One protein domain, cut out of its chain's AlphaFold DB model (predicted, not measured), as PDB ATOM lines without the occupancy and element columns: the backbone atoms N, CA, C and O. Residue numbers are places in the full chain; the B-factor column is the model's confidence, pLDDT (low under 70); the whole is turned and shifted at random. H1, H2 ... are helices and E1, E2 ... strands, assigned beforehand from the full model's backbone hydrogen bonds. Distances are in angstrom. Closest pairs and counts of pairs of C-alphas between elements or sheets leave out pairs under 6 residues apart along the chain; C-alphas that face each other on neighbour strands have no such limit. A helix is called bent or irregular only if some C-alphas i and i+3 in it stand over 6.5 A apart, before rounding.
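This is residues 4 to 49 of the 632 residues of an uncharacterized protein of Fusobacterium necrophorum subsp. funduliforme 1_1_36S (UniProt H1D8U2). A narrow ribbon of two antiparallel strands, E1 and E2, has one helix, H1, near one of its ends, and at the other end the unnamed residues 4 to 12 make a hook that leads into E1. The chain leaves E1, swings out through residues 18 to 26, comes back along H1, and turns through residues 38 to 43 into E2, which runs back beside E1. The printed part has 46 residues with two named strands and one named helix, in the order E1, H1, E2; the class is mixed, helices and strands, with under half of the residues in named elements. The whole is only just loose, close to compact, with a radius of gyration of the C-alphas of 11.5 A, and its outline is elongated, spanning 35 by 19 by 14 A.

The printed part begins at Tyr 4, whose C-alpha is at (172.681, 213.968, 112.777). Strand E1 is residues 13 to 17, 13.5 A from first to last C-alpha, and begins with C-alpha 13 at (167.631, 211.138, 123.452). Helix H1 is residues 27 to 37, 15.6 A long by its first and last C-alphas. Strand E2 is residues 44 to 48, 13.9 A long in the same way, and ends with C-alpha 48 at (169.138, 214.988, 125.290).

E1 and E2 are antiparallel neighbours, with 148 degrees between their N-to-C directions. The C-alphas of Ile 13 and Asn 48 face each other at 4.5 A, and those of Ile 17 and Arg 44 at 4.6 A. Across this pair, N 14 and O 47 are within hydrogen-bond range at 2.9 A, and N 45 and O 16 at 2.8 A. The closest C-alphas of E1 and H1 are those of Ile 17 and Thr 32, 7.1 A apart. The closest C-alphas of H1 and E2 are those of Ala 35 and Arg 44, 6.1 A apart. Residues 31 to 36 of H1 make its pairs of C-alphas within 10 A of the two strands, 6 with E2 and 5 with E1. In H1 every O i to N i+4 pair is within hydrogen-bond range, and the helix is not bent.

The two C-alphas farthest apart in the domain are those of Lys 11 and Lys 26, at 34.9 A, while those of Tyr 4 and Gln 49, the first and last printed residues, are 11.8 A apart. The printed part has no cut. The link from E1 to H1, with 9 residues, and the link from H1 to E2, with 6, are both short but not tight. The mean pLDDT of the printed part is 74.9, and residues 4 to 12 are under 70, where the model's confidence is low.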
ATOM      1  N   TYR A   4     173.782 214.230 111.860       44.72
ATOM      2  CA  TYR A   4     172.681 213.968 112.777       44.72
ATOM      3  C   TYR A   4     171.828 212.831 112.219       44.72
ATOM      4  O   TYR A   4     171.454 212.873 111.047       44.72
ATOM      5  N   ILE A   5     171.539 211.818 113.040       48.94
ATOM      6  CA  ILE A   5     170.935 210.566 112.558       48.94
ATOM      7  C   ILE A   5     169.401 210.553 112.679       48.94
ATOM      8  O   ILE A   5     168.752 209.866 111.897       48.94
ATOM      9  N   THR A   6     168.768 211.329 113.570       47.16
ATOM     10  CA  THR A   6     167.298 211.250 113.758       47.16
ATOM     11  C   THR A   6     166.633 212.550 114.219       47.16
ATOM     12  O   THR A   6     166.739 212.908 115.385       47.16
ATOM     13  N   LYS A   7     165.858 213.210 113.338       39.53
ATOM     14  CA  LYS A   7     165.106 214.463 113.592       39.53
ATOM     15  C   LYS A   7     163.751 214.224 114.257       39.53
ATOM     16  O   LYS A   7     162.752 214.080 113.566       39.53
ATOM     17  N   TYR A   8     163.702 214.256 115.591       43.97
ATOM     18  CA  TYR A   8     162.435 214.318 116.331       43.97
ATOM     19  C   TYR A   8     162.452 215.426 117.389       43.97
ATOM     20  O   TYR A   8     163.320 215.464 118.259       43.97
ATOM     21  N   CYS A   9     161.468 216.326 117.312       42.72
ATOM     22  CA  CYS A   9     161.253 217.391 118.284       42.72
ATOM     23  C   CYS A   9     160.730 216.841 119.623       42.72
ATOM     24  O   CYS A   9     159.780 216.062 119.673       42.72
ATOM     25  N   ASN A  10     161.297 217.376 120.707       48.41
ATOM     26  CA  ASN A  10     160.642 217.629 121.992       48.41
ATOM     27  C   ASN A  10     160.459 216.540 123.064       48.41
ATOM     28  O   ASN A  10     159.708 216.823 123.994       48.41
ATOM     29  N   LYS A  11     161.169 215.392 123.067       48.84
ATOM     30  CA  LYS A  11     161.300 214.552 124.301       48.84
ATOM     31  C   LYS A  11     162.256 213.341 124.264       48.84
ATOM     32  O   LYS A  11     162.232 212.558 125.209       48.84
ATOM     33  N   LYS A  12     163.075 213.134 123.224       61.44
ATOM     34  CA  LYS A  12     163.906 211.916 123.095       61.44
ATOM     35  C   LYS A  12     165.407 212.205 123.050       61.44
ATOM     36  O   LYS A  12     165.832 213.242 122.548       61.44
ATOM     37  N   ILE A  13     166.174 211.251 123.577       74.00
ATOM     38  CA  ILE A  13     167.631 211.138 123.452       74.00
ATOM     39  C   ILE A  13     167.984 211.121 121.955       74.00
ATOM     40  O   ILE A  13     167.457 210.293 121.212       74.00
ATOM     41  N   GLY A  14     168.825 212.057 121.513       75.25
ATOM     42  CA  GLY A  14     169.357 212.099 120.149       75.25
ATOM     43  C   GLY A  14     170.656 211.303 120.032       75.25
ATOM     44  O   GLY A  14     171.397 211.200 121.009       75.25
ATOM     45  N   GLU A  15     170.940 210.766 118.843       80.19
ATOM     46  CA  GLU A  15     172.190 210.053 118.545       80.19
ATOM     47  C   GLU A  15     173.155 210.917 117.728       80.19
ATOM     48  O   GLU A  15     172.761 211.544 116.738       80.19
ATOM     49  N   TYR A  16     174.429 210.910 118.121       82.25
ATOM     50  CA  TYR A  16     175.476 211.752 117.551       82.25
ATOM     51  C   TYR A  16     176.780 210.965 117.345       82.25
ATOM     52  O   TYR A  16     177.116 210.090 118.143       82.25
ATOM     53  N   ILE A  17     177.541 211.290 116.293       82.44
ATOM     54  CA  ILE A  17     178.821 210.637 115.957       82.44
ATOM     55  C   ILE A  17     179.938 211.682 115.892       82.44
ATOM     56  O   ILE A  17     179.877 212.623 115.097       82.44
ATOM     57  N   LYS A  18     180.983 211.519 116.714       82.19
ATOM     58  CA  LYS A  18     182.146 212.419 116.779       82.19
ATOM     59  C   LYS A  18     183.209 212.012 115.756       82.19
ATOM     60  O   LYS A  18     184.013 211.120 115.986       82.19
ATOM     61  N   LEU A  19     183.223 212.699 114.614       81.19
ATOM     62  CA  LEU A  19     184.174 212.435 113.522       81.19
ATOM     63  C   LEU A  19     185.411 213.347 113.529       81.19
ATOM     64  O   LEU A  19     186.295 213.179 112.690       81.19
ATOM     65  N   SER A  20     185.487 214.316 114.450       75.25
ATOM     66  CA  SER A  20     186.611 215.263 114.562       75.25
ATOM     67  C   SER A  20     187.954 214.579 114.810       75.25
ATOM     68  O   SER A  20     188.991 215.091 114.392       75.25
ATOM     69  N   ASP A  21     187.910 213.415 115.450       76.38
ATOM     70  CA  ASP A  21     189.088 212.659 115.866       76.38
ATOM     71  C   ASP A  21     189.643 211.819 114.693       76.38
ATOM     72  O   ASP A  21     190.791 211.383 114.712       76.38
ATOM     73  N   PHE A  22     188.867 211.673 113.610       82.38
ATOM     74  CA  PHE A  22     189.242 210.958 112.391       82.38
ATOM     75  C   PHE A  22     189.425 211.955 111.244       82.38
ATOM     76  O   PHE A  22     188.481 212.326 110.543       82.38
ATOM     77  N   LYS A  23     190.658 212.434 111.059       75.94
ATOM     78  CA  LYS A  23     190.969 213.434 110.028       75.94
ATOM     79  C   LYS A  23     191.009 212.802 108.629       75.94
ATOM     80  O   LYS A  23     191.576 211.728 108.429       75.94
ATOM     81  N   GLY A  24     190.434 213.511 107.655       76.38
ATOM     82  CA  GLY A  24     190.493 213.177 106.229       76.38
ATOM     83  C   GLY A  24     189.176 212.660 105.642       76.38
ATOM     84  O   GLY A  24     188.498 211.814 106.225       76.38
ATOM     85  N   VAL A  25     188.856 213.131 104.430       78.19
ATOM     86  CA  VAL A  25     187.615 212.813 103.688       78.19
ATOM     87  C   VAL A  25     187.453 211.310 103.426       78.19
ATOM     88  O   VAL A  25     186.336 210.825 103.302       78.19
ATOM     89  N   LYS A  26     188.557 210.550 103.396       81.81
ATOM     90  CA  LYS A  26     188.539 209.089 103.216       81.81
ATOM     91  C   LYS A  26     188.176 208.318 104.492       81.81
ATOM     92  O   LYS A  26     187.530 207.281 104.403       81.81
ATOM     93  N   ASN A  27     188.552 208.823 105.669       82.50
ATOM     94  CA  ASN A  27     188.398 208.098 106.937       82.50
ATOM     95  C   ASN A  27     187.036 208.338 107.599       82.50
ATOM     96  O   ASN A  27     186.473 207.432 108.212       82.50
ATOM     97  N   GLN A  28     186.486 209.546 107.461       84.81
ATOM     98  CA  GLN A  28     185.224 209.924 108.107       84.81
ATOM     99  C   GLN A  28     184.014 209.080 107.655       84.81
ATOM    100  O   GLN A  28     183.249 208.664 108.528       84.81
ATOM    101  N   PRO A  29     183.835 208.741 106.358       86.00
ATOM    102  CA  PRO A  29     182.748 207.861 105.922       86.00
ATOM    103  C   PRO A  29     182.860 206.446 106.501       86.00
ATOM    104  O   PRO A  29     181.870 205.905 106.989       86.00
ATOM    105  N   ILE A  30     184.073 205.880 106.525       86.81
ATOM    106  CA  ILE A  30     184.342 204.542 107.076       86.81
ATOM    107  C   ILE A  30     183.965 204.504 108.562       86.81
ATOM    108  O   ILE A  30     183.201 203.642 108.989       86.81
ATOM    109  N   LYS A  31     184.424 205.493 109.337       86.62
ATOM    110  CA  LYS A  31     184.144 205.585 110.779       86.62
ATOM    111  C   LYS A  31     182.681 205.881 111.101       86.62
ATOM    112  O   LYS A  31     182.197 205.490 112.163       86.62
ATOM    113  N   THR A  32     181.964 206.526 110.183       85.94
ATOM    114  CA  THR A  32     180.512 206.723 110.292       85.94
ATOM    115  C   THR A  32     179.768 205.401 110.123       85.94
ATOM    116  O   THR A  32     178.922 205.072 110.951       85.94
ATOM    117  N   LEU A  33     180.100 204.622 109.088       85.69
ATOM    118  CA  LEU A  33     179.501 203.302 108.856       85.69
ATOM    119  C   LEU A  33     179.786 202.348 110.019       85.69
ATOM    120  O   LEU A  33     178.869 201.680 110.498       85.69
ATOM    121  N   GLU A  34     181.019 202.356 110.527       86.19
ATOM    122  CA  GLU A  34     181.414 201.579 111.704       86.19
ATOM    123  C   GLU A  34     180.580 201.955 112.935       86.19
ATOM    124  O   GLU A  34     180.080 201.072 113.624       86.19
ATOM    125  N   ALA A  35     180.335 203.247 113.176       86.00
ATOM    126  CA  ALA A  35     179.497 203.693 114.290       86.00
ATOM    127  C   ALA A  35     178.012 203.349 114.132       86.00
ATOM    128  O   ALA A  35     177.310 203.153 115.127       86.00
ATOM    129  N   ILE A  36     177.509 203.274 112.898       84.31
ATOM    130  CA  ILE A  36     176.134 202.835 112.628       84.31
ATOM    131  C   ILE A  36     175.993 201.338 112.928       84.31
ATOM    132  O   ILE A  36     175.024 200.944 113.582       84.31
ATOM    133  N   GLN A  37     176.963 200.531 112.491       85.62
ATOM    134  CA  GLN A  37     176.971 199.074 112.652       85.62
ATOM    135  C   GLN A  37     177.289 198.642 114.092       85.62
ATOM    136  O   GLN A  37     176.647 197.734 114.616       85.62
ATOM    137  N   ASN A  38     178.230 199.318 114.755       84.25
ATOM    138  CA  ASN A  38     178.629 199.057 116.132       84.25
ATOM    139  C   ASN A  38     178.119 200.163 117.068       84.25
ATOM    140  O   ASN A  38     178.726 201.228 117.209       84.25
ATOM    141  N   LYS A  39     177.009 199.882 117.762       78.06
ATOM    142  CA  LYS A  39     176.398 200.820 118.719       78.06
ATOM    143  C   LYS A  39     177.279 201.131 119.937       78.06
ATOM    144  O   LYS A  39     177.041 202.150 120.572       78.06
ATOM    145  N   ASN A  40     178.287 200.304 120.221       80.62
ATOM    146  CA  ASN A  40     179.172 200.431 121.384       80.62
ATOM    147  C   ASN A  40     180.533 201.063 121.041       80.62
ATOM    148  O   ASN A  40     181.467 200.980 121.836       80.62
ATOM    149  N   CYS A  41     180.695 201.651 119.853       83.88
ATOM    150  CA  CYS A  41     181.934 202.353 119.525       83.88
ATOM    151  C   CYS A  41     182.103 203.625 120.375       83.88
ATOM    152  O   CYS A  41     181.139 204.320 120.697       83.88
ATOM    153  N   THR A  42     183.351 203.963 120.701       81.69
ATOM    154  CA  THR A  42     183.690 205.054 121.633       81.69
ATOM    155  C   THR A  42     183.428 206.458 121.082       81.69
ATOM    156  O   THR A  42     183.479 207.424 121.836       81.69
ATOM    157  N   TRP A  43     183.132 206.592 119.784       84.75
ATOM    158  CA  TRP A  43     182.829 207.868 119.123       84.75
ATOM    159  C   TRP A  43     181.348 208.038 118.743       84.75
ATOM    160  O   TRP A  43     181.003 208.987 118.027       84.75
ATOM    161  N   ARG A  44     180.461 207.154 119.225       83.19
ATOM    162  CA  ARG A  44     178.998 207.297 119.159       83.19
ATOM    163  C   ARG A  44     178.456 207.679 120.530       83.19
ATOM    164  O   ARG A  44     178.835 207.101 121.539       83.19
ATOM    165  N   TYR A  45     177.532 208.632 120.549       81.94
ATOM    166  CA  TYR A  45     177.021 209.225 121.777       81.94
ATOM    167  C   TYR A  45     175.514 209.429 121.718       81.94
ATOM    168  O   TYR A  45     174.921 209.612 120.650       81.94
ATOM    169  N   GLN A  46     174.916 209.457 122.900       81.81
ATOM    170  CA  GLN A  46     173.503 209.697 123.117       81.81
ATOM    171  C   GLN A  46     173.345 210.871 124.085       81.81
ATOM    172  O   GLN A  46     173.929 210.861 125.162       81.81
ATOM    173  N   ALA A  47     172.589 211.901 123.695       79.81
ATOM    174  CA  ALA A  47     172.380 213.090 124.526       79.81
ATOM    175  C   ALA A  47     170.985 213.698 124.324       79.81
ATOM    176  O   ALA A  47     170.447 213.702 123.210       79.81
ATOM    177  N   ASN A  48     170.390 214.241 125.389       80.44
ATOM    178  CA  ASN A  48     169.138 214.988 125.290       80.44
ATOM    179  C   ASN A  48     169.422 216.401 124.762       80.44
ATOM    180  O   ASN A  48     170.301 217.097 125.256       80.44
ATOM    181  N   GLN A  49     168.658 216.856 123.769       74.75
ATOM    182  CA  GLN A  49     168.868 218.177 123.164       74.75
ATOM    183  C   GLN A  49     168.711 219.336 124.154       74.75
ATOM    184  O   GLN A  49     169.357 220.367 123.987       74.75
TER     185      GLN A  49